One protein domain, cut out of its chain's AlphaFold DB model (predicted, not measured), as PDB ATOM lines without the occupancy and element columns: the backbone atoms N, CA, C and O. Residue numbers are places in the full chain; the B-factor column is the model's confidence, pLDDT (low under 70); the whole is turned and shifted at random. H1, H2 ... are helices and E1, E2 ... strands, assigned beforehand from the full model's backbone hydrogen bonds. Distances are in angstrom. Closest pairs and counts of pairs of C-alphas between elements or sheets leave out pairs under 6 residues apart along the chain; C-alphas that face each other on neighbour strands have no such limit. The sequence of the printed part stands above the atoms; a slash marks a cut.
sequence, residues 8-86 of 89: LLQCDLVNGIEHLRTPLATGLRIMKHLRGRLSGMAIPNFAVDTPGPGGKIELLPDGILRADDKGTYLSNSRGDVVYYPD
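This is residues 8 to 86 of the 89 residues of the protein "Lysine 2,3-aminomutase" of Lentisphaerae bacterium (UniProt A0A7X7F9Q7). The domain is two small lobes set end to end: the first holds the helix H1 and the hairpin of E1 and E2, and the second is a small three-stranded sheet, E3, E4 and E5, joined to the first by residues 60 to 63. A long stretch with no named element, residues 8 to 23, belongs to the first lobe and includes its far end at Gly 16. The printed part has 79 residues, with one named helix and five named strands in the order H1, E1, E2, E3, E4, E5; the class is mixed, helices and strands, with under half of the residues in named elements. Both sheets are antiparallel, one in the order E1, E2 and the other in the order E3, E4, E5. The whole is loose, with a radius of gyration of the C-alphas of 15.7 A, and elongated, spanning 50 by 29 by 21 A.

The printed part begins with C-alpha 8 at (94.991, -15.794, -67.911). H1, residues 24 to 34, begins with C-alpha 24 at (91.372, -25.065, -73.505) and is 15.7 A long from first to last C-alpha. E1, residues 45 to 49, is 12.6 A long, and E2, residues 56 to 59, 9.7 A. E3, residues 64 to 67, is 7.6 A long. E4, residues 71 to 75, is 13.5 A long. E5, residues 81 to 85, is 13.1 A long and ends with C-alpha 85 at (96.343, -7.399, -99.428).

Residues 8 to 9 pair in parallel with residues 46 to 47 of E1. In H1 every O i to N i+4 pair is within hydrogen-bond range. The closest C-alphas of H1 and E1, those of Gly 27 and Phe 46, are 6.9 A apart. E1 and E2 form a hairpin, antiparallel at 137 degrees, with N 59 and O 46 within hydrogen-bond range at 2.8 A. E3, E4 and E5 form a meander, each strand the antiparallel neighbour of the one before. E3 and E4 are a hairpin at 164 degrees, with N 65 and O 73 at 2.8 A, within hydrogen-bond range. E4 and E5 are a hairpin at 156 degrees, with N 72 and O 84 at 2.8 A, within hydrogen-bond range. E3 and E5 are the edge strands. H1 is not on this sheet, and E2 and E3 are apart.

The two C-alphas farthest apart, those of Gly 16 and Lys 70, are 50.9 A apart. The printed part has no cut. No link between named elements is long; those from E2 to E3, E3 to E4 and E4 to E5 are tight. The mean pLDDT of the printed part of this model is 92.1, and no printed residue is under 70.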
ATOM      1  N   LEU A   8      96.012 -14.800 -68.200       96.06
ATOM      2  CA  LEU A   8      94.991 -15.794 -67.911       96.06
ATOM      3  C   LEU A   8      95.684 -17.157 -68.016       96.06
ATOM      4  O   LEU A   8      96.162 -17.518 -69.089       96.06
ATOM      5  N   LEU A   9      95.787 -17.885 -66.910       95.62
ATOM      6  CA  LEU A   9      96.448 -19.189 -66.885       95.62
ATOM      7  C   LEU A   9      95.425 -20.305 -67.062       95.62
ATOM      8  O   LEU A   9      94.372 -20.301 -66.419       95.62
ATOM      9  N   GLN A  10      95.747 -21.264 -67.922       96.81
ATOM     10  CA  GLN A  10      95.092 -22.562 -67.891       96.81
ATOM     11  C   GLN A  10      95.459 -23.269 -66.584       96.81
ATOM     12  O   GLN A  10      96.588 -23.180 -66.122       96.81
ATOM     13  N   CYS A  11      94.499 -23.977 -65.993       95.31
ATOM     14  CA  CYS A  11      94.754 -24.747 -64.783       95.31
ATOM     15  C   CYS A  11      95.757 -25.884 -65.060       95.31
ATOM     16  O   CYS A  11      95.556 -26.665 -66.002       95.31
ATOM     17  N   ASP A  12      96.804 -25.938 -64.234       91.75
ATOM     18  CA  ASP A  12      97.940 -26.851 -64.355       91.75
ATOM     19  C   ASP A  12      97.555 -28.328 -64.211       91.75
ATOM     20  O   ASP A  12      96.537 -28.700 -63.620       91.75
ATOM     21  N   LEU A  13      98.435 -29.196 -64.713       90.94
ATOM     22  CA  LEU A  13      98.338 -30.651 -64.593       90.94
ATOM     23  C   LEU A  13      98.873 -31.138 -63.237       90.94
ATOM     24  O   LEU A  13      99.821 -31.920 -63.178       90.94
ATOM     25  N   VAL A  14      98.290 -30.652 -62.140       89.94
ATOM     26  CA  VAL A  14      98.683 -31.046 -60.777       89.94
ATOM     27  C   VAL A  14      97.676 -32.043 -60.203       89.94
ATOM     28  O   VAL A  14      96.469 -31.958 -60.433       89.94
ATOM     29  N   ASN A  15      98.172 -33.017 -59.437       92.44
ATOM     30  CA  ASN A  15      97.319 -34.009 -58.788       92.44
ATOM     31  C   ASN A  15      96.352 -33.339 -57.789       92.44
ATOM     32  O   ASN A  15      96.738 -32.444 -57.040       92.44
ATOM     33  N   GLY A  16      95.096 -33.787 -57.771       94.38
ATOM     34  CA  GLY A  16      94.066 -33.318 -56.841       94.38
ATOM     35  C   GLY A  16      93.252 -32.104 -57.303       94.38
ATOM     36  O   GLY A  16      92.218 -31.828 -56.698       94.38
ATOM     37  N   ILE A  17      93.637 -31.421 -58.390       95.38
ATOM     38  CA  ILE A  17      92.931 -30.217 -58.883       95.38
ATOM     39  C   ILE A  17      92.201 -30.407 -60.220       95.38
ATOM     40  O   ILE A  17      91.701 -29.444 -60.791       95.38
ATOM     41  N   GLU A  18      92.080 -31.644 -60.709       93.50
ATOM     42  CA  GLU A  18      91.457 -31.946 -62.011       93.50
ATOM     43  C   GLU A  18      90.040 -31.360 -62.144       93.50
ATOM     44  O   GLU A  18      89.674 -30.823 -63.183       93.50
ATOM     45  N   HIS A  19      89.264 -31.380 -61.058       95.06
ATOM     46  CA  HIS A  19      87.900 -30.848 -61.000       95.06
ATOM     47  C   HIS A  19      87.806 -29.317 -61.159       95.06
ATOM     48  O   HIS A  19      86.715 -28.799 -61.384       95.06
ATOM     49  N   LEU A  20      88.923 -28.591 -61.043       95.69
ATOM     50  CA  LEU A  20      89.012 -27.149 -61.304       95.69
ATOM     51  C   LEU A  20      89.405 -26.846 -62.756       95.69
ATOM     52  O   LEU A  20      89.349 -25.690 -63.188       95.69
ATOM     53  N   ARG A  21      89.827 -27.859 -63.521       95.88
ATOM     54  CA  ARG A  21      90.278 -27.671 -64.897       95.88
ATOM     55  C   ARG A  21      89.099 -27.421 -65.824       95.88
ATOM     56  O   ARG A  21      87.988 -27.910 -65.644       95.88
ATOM     57  N   THR A  22      89.382 -26.668 -66.878       97.25
ATOM     58  CA  THR A  22      88.455 -26.452 -67.989       97.25
ATOM     59  C   THR A  22      89.121 -26.867 -69.300       97.25
ATOM     60  O   THR A  22      90.352 -26.825 -69.393       97.25
ATOM     61  N   PRO A  23      88.357 -27.256 -70.336       96.69
ATOM     62  CA  PRO A  23      88.918 -27.437 -71.671       96.69
ATOM     63  C   PRO A  23      89.565 -26.139 -72.170       96.69
ATOM     64  O   PRO A  23      88.995 -25.067 -71.962       96.69
ATOM     65  N   LEU A  24      90.673 -26.228 -72.918       95.25
ATOM     66  CA  LEU A  24      91.372 -25.065 -73.505       95.25
ATOM     67  C   LEU A  24      90.444 -24.144 -74.313       95.25
ATOM     68  O   LEU A  24      90.584 -22.920 -74.287       95.25
ATOM     69  N   ALA A  25      89.448 -24.730 -74.986       95.62
ATOM     70  CA  ALA A  25      88.417 -24.001 -75.720       95.62
ATOM     71  C   ALA A  25      87.670 -22.972 -74.848       95.62
ATOM     72  O   ALA A  25      87.211 -21.948 -75.354       95.62
ATOM     73  N   THR A  26      87.575 -23.199 -73.535       96.75
ATOM     74  CA  THR A  26      86.973 -22.257 -72.584       96.75
ATOM     75  C   THR A  26      87.802 -20.985 -72.472       96.75
ATOM     76  O   THR A  26      87.252 -19.895 -72.636       96.75
ATOM     77  N   GLY A  27      89.116 -21.114 -72.264       95.75
ATOM     78  CA  GLY A  27      90.035 -19.976 -72.222       95.75
ATOM     79  C   GLY A  27      90.036 -19.202 -73.538       95.75
ATOM     80  O   GLY A  27      89.850 -17.988 -73.540       95.75
ATOM     81  N   LEU A  28      90.099 -19.905 -74.674       94.31
ATOM     82  CA  LEU A  28      90.009 -19.287 -76.004       94.31
ATOM     83  C   LEU A  28      88.689 -18.529 -76.218       94.31
ATOM     84  O   LEU A  28      88.693 -17.412 -76.742       94.31
ATOM     85  N   ARG A  29      87.559 -19.087 -75.767       92.62
ATOM     86  CA  ARG A  29      86.248 -18.424 -75.827       92.62
ATOM     87  C   ARG A  29      86.202 -17.171 -74.954       92.62
ATOM     88  O   ARG A  29      85.678 -16.154 -75.408       92.62
ATOM     89  N   ILE A  30      86.771 -17.215 -73.746       94.75
ATOM     90  CA  ILE A  30      86.910 -16.036 -72.876       94.75
ATOM     91  C   ILE A  30      87.747 -14.972 -73.591       94.75
ATOM     92  O   ILE A  30      87.296 -13.838 -73.740       94.75
ATOM     93  N   MET A  31      88.912 -15.338 -74.128       94.38
ATOM     94  CA  MET A  31      89.782 -14.409 -74.852       94.38
ATOM     95  C   MET A  31      89.095 -13.770 -76.059       94.38
ATOM     96  O   MET A  31      89.197 -12.556 -76.246       94.38
ATOM     97  N   LYS A  32      88.358 -14.556 -76.854       90.38
ATOM     98  CA  LYS A  32      87.561 -14.046 -77.979       90.38
ATOM     99  C   LYS A  32      86.475 -13.078 -77.510       90.38
ATOM    100  O   LYS A  32      86.228 -12.078 -78.173       90.38
ATOM    101  N   HIS A  33      85.840 -13.352 -76.370       90.62
ATOM    102  CA  HIS A  33      84.816 -12.474 -75.811       90.62
ATOM    103  C   HIS A  33      85.398 -11.131 -75.342       90.62
ATOM    104  O   HIS A  33      84.811 -10.088 -75.630       90.62
ATOM    105  N   LEU A  34      86.550 -11.143 -74.664       92.62
ATOM    106  CA  LEU A  34      87.209  -9.931 -74.161       92.62
ATOM    107  C   LEU A  34      87.739  -9.044 -75.298       92.62
ATOM    108  O   LEU A  34      87.596  -7.816 -75.254       92.62
ATOM    109  N   ARG A  35      88.340  -9.651 -76.330       89.62
ATOM    110  CA  ARG A  35      88.871  -8.920 -77.490       89.62
ATOM    111  C   ARG A  35      87.749  -8.178 -78.215       89.62
ATOM    112  O   ARG A  35      86.696  -8.730 -78.506       89.62
ATOM    113  N   GLY A  36      87.981  -6.900 -78.506       84.44
ATOM    114  CA  GLY A  36      86.988  -6.018 -79.125       84.44
ATOM    115  C   GLY A  36      85.954  -5.424 -78.167       84.44
ATOM    116  O   GLY A  36      85.185  -4.575 -78.601       84.44
ATOM    117  N   ARG A  37      85.940  -5.833 -76.888       90.75
ATOM    118  CA  ARG A  37      85.061  -5.256 -75.853       90.75
ATOM    119  C   ARG A  37      85.816  -4.426 -74.827       90.75
ATOM    120  O   ARG A  37      85.274  -3.451 -74.321       90.75
ATOM    121  N   LEU A  38      87.053  -4.806 -74.519       93.25
ATOM    122  CA  LEU A  38      87.913  -4.078 -73.587       93.25
ATOM    123  C   LEU A  38      89.063  -3.379 -74.318       93.25
ATOM    124  O   LEU A  38      89.407  -3.727 -75.450       93.25
ATOM    125  N   SER A  39      89.679  -2.401 -73.647       92.56
ATOM    126  CA  SER A  39      90.900  -1.762 -74.143       92.56
ATOM    127  C   SER A  39      92.026  -2.790 -74.270       92.56
ATOM    128  O   SER A  39      92.117  -3.719 -73.467       92.56
ATOM    129  N   GLY A  40      92.927  -2.610 -75.239       90.88
ATOM    130  CA  GLY A  40      94.043  -3.542 -75.451       90.88
ATOM    131  C   GLY A  40      94.914  -3.748 -74.205       90.88
ATOM    132  O   GLY A  40      95.408  -4.843 -73.970       90.88
ATOM    133  N   MET A  41      95.039  -2.728 -73.345       93.69
ATOM    134  CA  MET A  41      95.774  -2.832 -72.077       93.69
ATOM    135  C   MET A  41      95.103  -3.742 -71.041       93.69
ATOM    136  O   MET A  41      95.784  -4.190 -70.122       93.69
ATOM    137  N   ALA A  42      93.798  -3.985 -71.170       94.62
ATOM    138  CA  ALA A  42      93.012  -4.845 -70.291       94.62
ATOM    139  C   ALA A  42      92.859  -6.281 -70.828       94.62
ATOM    140  O   ALA A  42      92.213  -7.100 -70.178       94.62
ATOM    141  N   ILE A  43      93.435  -6.597 -71.994       95.06
ATOM    142  CA  ILE A  43      93.437  -7.952 -72.550       95.06
ATOM    143  C   ILE A  43      94.678  -8.695 -72.033       95.06
ATOM    144  O   ILE A  43      95.789  -8.280 -72.361       95.06
ATOM    145  N   PRO A  44      94.526  -9.769 -71.234       96.00
ATOM    146  CA  PRO A  44      95.662 -10.577 -70.799       96.00
ATOM    147  C   PRO A  44      96.167 -11.489 -71.928       96.00
ATOM    148  O   PRO A  44      95.484 -11.695 -72.933       96.00
ATOM    149  N   ASN A  45      97.325 -12.112 -71.733       95.19
ATOM    150  CA  ASN A  45      97.754 -13.252 -72.542       95.19
ATOM    151  C   ASN A  45      97.149 -14.534 -71.958       95.19
ATOM    152  O   ASN A  45      97.242 -14.763 -70.752       95.19
ATOM    153  N   PHE A  46      96.514 -15.372 -72.781       96.38
ATOM    154  CA  PHE A  46      96.085 -16.701 -72.340       96.38
ATOM    155  C   PHE A  46      97.233 -17.672 -72.539       96.38
ATOM    156  O   PHE A  46      97.775 -17.749 -73.638       96.38
ATOM    157  N   ALA A  47      97.628 -18.375 -71.485       95.75
ATOM    158  CA  ALA A  47      98.805 -19.217 -71.531       95.75
ATOM    159  C   ALA A  47      98.613 -20.542 -70.799       95.75
ATOM    160  O   ALA A  47      97.865 -20.634 -69.823       95.75
ATOM    161  N   VAL A  48      99.311 -21.552 -71.303       95.38
ATOM    162  CA  VAL A  48      99.267 -22.934 -70.837       95.38
ATOM    163  C   VAL A  48     100.679 -23.365 -70.505       95.38
ATOM    164  O   VAL A  48     101.563 -23.285 -71.358       95.38
ATOM    165  N   ASP A  49     100.877 -23.853 -69.289       91.38
ATOM    166  CA  ASP A  49     102.124 -24.498 -68.912       91.38
ATOM    167  C   ASP A  49     102.061 -25.964 -69.343       91.38
ATOM    168  O   ASP A  49     101.170 -26.730 -68.961       91.38
ATOM    169  N   THR A  50     102.966 -26.335 -70.246       88.31
ATOM    170  CA  THR A  50     103.018 -27.700 -70.774       88.31
ATOM    171  C   THR A  50     103.794 -28.616 -69.832       88.31
ATOM    172  O   THR A  50     104.762 -28.183 -69.206       88.31
ATOM    173  N   PRO A  51     103.403 -29.896 -69.712       83.75
ATOM    174  CA  PRO A  51     104.184 -30.851 -68.940       83.75
ATOM    175  C   PRO A  51     105.561 -31.070 -69.589       83.75
ATOM    176  O   PRO A  51     105.670 -31.251 -70.801       83.75
ATOM    177  N   GLY A  52     106.613 -31.107 -68.768       79.50
ATOM    178  CA  GLY A  52     107.989 -31.325 -69.225       79.50
ATOM    179  C   GLY A  52     108.713 -30.034 -69.647       79.50
ATOM    180  O   GLY A  52     108.366 -28.952 -69.180       79.50
ATOM    181  N   PRO A  53     109.749 -30.114 -70.505       76.06
ATOM    182  CA  PRO A  53     110.601 -28.970 -70.851       76.06
ATOM    183  C   PRO A  53     109.960 -27.979 -71.841       76.06
ATOM    184  O   PRO A  53     110.629 -27.049 -72.280       76.06
ATOM    185  N   GLY A  54     108.693 -28.174 -72.223       77.00
ATOM    186  CA  GLY A  54     108.010 -27.357 -73.234       77.00
ATOM    187  C   GLY A  54     107.685 -25.931 -72.782       77.00
ATOM    188  O   GLY A  54     107.407 -25.071 -73.616       77.00
ATOM    189  N   GLY A  55     107.759 -25.662 -71.475       84.75
ATOM    190  CA  GLY A  55     107.541 -24.336 -70.911       84.75
ATOM    191  C   GLY A  55     106.125 -23.807 -71.146       84.75
ATOM    192  O   GLY A  55     105.161 -24.563 -71.310       84.75
ATOM    193  N   LYS A  56     106.023 -22.477 -71.131       88.50
ATOM    194  CA  LYS A  56     104.770 -21.737 -71.230       88.50
ATOM    195  C   LYS A  56     104.437 -21.401 -72.676       88.50
ATOM    196  O   LYS A  56     105.209 -20.714 -73.344       88.50
ATOM    197  N   ILE A  57     103.262 -21.823 -73.131       93.12
ATOM    198  CA  ILE A  57     102.766 -21.557 -74.483       93.12
ATOM    199  C   ILE A  57     101.619 -20.551 -74.410       93.12
ATOM    200  O   ILE A  57     100.616 -20.792 -73.738       93.12
ATOM    201  N   GLU A  58     101.751 -19.425 -75.111       93.38
ATOM    202  CA  GLU A  58     100.661 -18.462 -75.273       93.38
ATOM    203  C   GLU A  58      99.713 -18.906 -76.391       93.38
ATOM    204  O   GLU A  58     100.132 -19.212 -77.507       93.38
ATOM    205  N   LEU A  59      98.416 -18.925 -76.091       92.31
ATOM    206  CA  LEU A  59      97.360 -19.258 -77.034       92.31
ATOM    207  C   LEU A  59      96.585 -17.995 -77.406       92.31
ATOM    208  O   LEU A  59      95.993 -17.318 -76.559       92.31
ATOM    209  N   LEU A  60      96.558 -17.697 -78.701       86.12
ATOM    210  CA  LEU A  60      95.819 -16.574 -79.263       86.12
ATOM    211  C   LEU A  60      94.538 -17.078 -79.940       86.12
ATOM    212  O   LEU A  60      94.546 -18.152 -80.541       86.12
ATOM    213  N   PRO A  61      93.423 -16.328 -79.864       81.12
ATOM    214  CA  PRO A  61      92.270 -16.593 -80.714       81.12
ATOM    215  C   PRO A  61      92.670 -16.495 -82.182       81.12
ATOM    216  O   PRO A  61      93.391 -15.570 -82.558       81.12
ATOM    217  N   ASP A  62      92.175 -17.429 -82.987       81.25
ATOM    218  CA  ASP A  62      92.527 -17.503 -84.396       81.25
ATOM    219  C   ASP A  62      91.989 -16.286 -85.159       81.25
ATOM    220  O   ASP A  62      90.779 -16.044 -85.215       81.25
ATOM    221  N   GLY A  63      92.917 -15.469 -85.655       85.75
ATOM    222  CA  GLY A  63      92.628 -14.255 -86.412       85.75
ATOM    223  C   GLY A  63      92.857 -14.424 -87.908       85.75
ATOM    224  O   GLY A  63      92.328 -13.622 -88.670       85.75
ATOM    225  N   ILE A  64      93.606 -15.447 -88.329       91.81
ATOM    226  CA  ILE A  64      93.912 -15.728 -89.733       91.81
ATOM    227  C   ILE A  64      93.058 -16.916 -90.157       91.81
ATOM    228  O   ILE A  64      93.226 -18.019 -89.660       91.81
ATOM    229  N   LEU A  65      92.138 -16.701 -91.092       91.94
ATOM    230  CA  LEU A  65      91.269 -17.770 -91.583       91.94
ATOM    231  C   LEU A  65      91.924 -18.553 -92.721       91.94
ATOM    232  O   LEU A  65      91.796 -19.771 -92.799       91.94
ATOM    233  N   ARG A  66      92.580 -17.833 -93.632       94.06
ATOM    234  CA  ARG A  66      93.344 -18.375 -94.763       94.06
ATOM    235  C   ARG A  66      94.218 -17.283 -95.370       94.06
ATOM    236  O   ARG A  66      93.900 -16.104 -95.229       94.06
ATOM    237  N   ALA A  67      95.250 -17.680 -96.096       95.00
ATOM    238  CA  ALA A  67      96.067 -16.797 -96.921       95.00
ATOM    239  C   ALA A  67      96.178 -17.368 -98.340       95.00
ATOM    240  O   ALA A  67      96.025 -18.580 -98.531       95.00
ATOM    241  N   ASP A  68      96.394 -16.495 -99.315       94.50
ATOM    242  CA  ASP A  68      96.749 -16.833-100.693       94.50
ATOM    243  C   ASP A  68      98.009 -16.060-101.122       94.50
ATOM    244  O   ASP A  68      98.707 -15.493-100.285       94.50
ATOM    245  N   ASP A  69      98.350 -16.099-102.408       94.25
ATOM    246  CA  ASP A  69      99.534 -15.446-102.977       94.25
ATOM    247  C   ASP A  69      99.453 -13.911-102.986       94.25
ATOM    248  O   ASP A  69     100.460 -13.252-103.240       94.25
ATOM    249  N   LYS A  70      98.271 -13.338-102.733       95.19
ATOM    250  CA  LYS A  70      98.000 -11.899-102.856       95.19
ATOM    251  C   LYS A  70      97.587 -11.252-101.541       95.19
ATOM    252  O   LYS A  70      97.454 -10.026-101.489       95.19
ATOM    253  N   GLY A  71      97.312 -12.037-100.504       96.44
ATOM    254  CA  GLY A  71      96.901 -11.505 -99.218       96.44
ATOM    255  C   GLY A  71      96.312 -12.523 -98.250       96.44
ATOM    256  O   GLY A  71      96.292 -13.737 -98.455       96.44
ATOM    257  N   THR A  72      95.788 -11.987 -97.151       97.62
ATOM    258  CA  THR A  72      95.314 -12.755 -96.000       97.62
ATOM    259  C   THR A  72      93.867 -12.415 -95.651       97.62
ATOM    260  O   THR A  72      93.481 -11.252 -95.554       97.62
ATOM    261  N   TYR A  73      93.052 -13.438 -95.393       96.38
ATOM    262  CA  TYR A  73      91.688 -13.298 -94.885       96.38
ATOM    263  C   TYR A  73      91.705 -13.378 -93.363       96.38
ATOM    264  O   TYR A  73      92.020 -14.417 -92.779       96.38
ATOM    265  N   LEU A  74      91.334 -12.275 -92.727       95.00
ATOM    266  CA  LEU A  74      91.357 -12.086 -91.286       95.00
ATOM    267  C   LEU A  74      89.942 -12.130 -90.705       95.00
ATOM    268  O   LEU A  74      89.012 -11.595 -91.302       95.00
ATOM    269  N   SER A  75      89.785 -12.700 -89.511       91.19
ATOM    270  CA  SER A  75      88.573 -12.559 -88.699       91.19
ATOM    271  C   SER A  75      88.788 -11.496 -87.633       91.19
ATOM    272  O   SER A  75      89.707 -11.595 -86.816       91.19
ATOM    273  N   ASN A  76      87.894 -10.513 -87.561       87.81
ATOM    274  CA  ASN A  76      87.905  -9.553 -86.460       87.81
ATOM    275  C   ASN A  76      87.125 -10.079 -85.228       87.81
ATOM    276  O   ASN A  76      86.525 -11.157 -85.241       87.81
ATOM    277  N   SER A  77      87.107  -9.300 -84.142       81.88
ATOM    278  CA  SER A  77      86.397  -9.624 -82.891       81.88
ATOM    279  C   SER A  77      84.865  -9.647 -83.003       81.88
ATOM    280  O   SER A  77      84.197 -10.216 -82.137       81.88
ATOM    281  N   ARG A  78      84.308  -9.036 -84.052       84.38
ATOM    282  CA  ARG A  78      82.877  -9.064 -84.390       84.38
ATOM    283  C   ARG A  78      82.499 -10.287 -85.231       84.38
ATOM    284  O   ARG A  78      81.318 -10.597 -85.325       84.38
ATOM    285  N   GLY A  79      83.489 -11.017 -85.747       84.94
ATOM    286  CA  GLY A  79      83.294 -12.149 -86.652       84.94
ATOM    287  C   GLY A  79      83.244 -11.748 -88.125       84.94
ATOM    288  O   GLY A  79      82.982 -12.609 -88.961       84.94
ATOM    289  N   ASP A  80      83.510 -10.480 -88.451       90.75
ATOM    290  CA  ASP A  80      83.603 -10.052 -89.843       90.75
ATOM    291  C   ASP A  80      84.895 -10.585 -90.459       90.75
ATOM    292  O   ASP A  80      85.953 -10.585 -89.815       90.75
ATOM    293  N   VAL A  81      84.801 -10.982 -91.726       95.00
ATOM    294  CA  VAL A  81      85.946 -11.390 -92.537       95.00
ATOM    295  C   VAL A  81      86.457 -10.188 -93.319       95.00
ATOM    296  O   VAL A  81      85.690  -9.526 -94.017       95.00
ATOM    297  N   VAL A  82      87.753  -9.913 -93.211       95.75
ATOM    298  CA  VAL A  82      88.427  -8.800 -93.887       95.75
ATOM    299  C   VAL A  82      89.583  -9.348 -94.708       95.75
ATOM    300  O   VAL A  82      90.405 -10.093 -94.186       95.75
ATOM    301  N   TYR A  83      89.660  -8.971 -95.982       96.81
ATOM    302  CA  TYR A  83      90.825  -9.254 -96.814       96.81
ATOM    303  C   TYR A  83      91.888  -8.169 -96.615       96.81
ATOM    304  O   TYR A  83      91.588  -6.979 -96.725       96.81
ATOM    305  N   TYR A  84      93.113  -8.583 -96.312       96.75
ATOM    306  CA  TYR A  84      94.286  -7.730 -96.180       96.75
ATOM    307  C   TYR A  84      95.256  -8.051 -97.326       96.75
ATOM    308  O   TYR A  84      95.786  -9.162 -97.337       96.75
ATOM    309  N   PRO A  85      95.447  -7.147 -98.306       96.88
ATOM    310  CA  PRO A  85      96.343  -7.399 -99.428       96.88
ATOM    311  C   PRO A  85      97.807  -7.360 -98.979       96.88
ATOM    312  O   PRO A  85      98.202  -6.461 -98.232       96.88
ATOM    313  N   ASP A  86      98.601  -8.310 -99.466       96.56
ATOM    314  CA  ASP A  86     100.053  -8.305 -99.300       96.56
ATOM    315  C   ASP A  86     100.699  -7.311-100.287       96.56
ATOM    316  O   ASP A  86     100.111  -6.995-101.328       96.56
TER     317      ASP A  86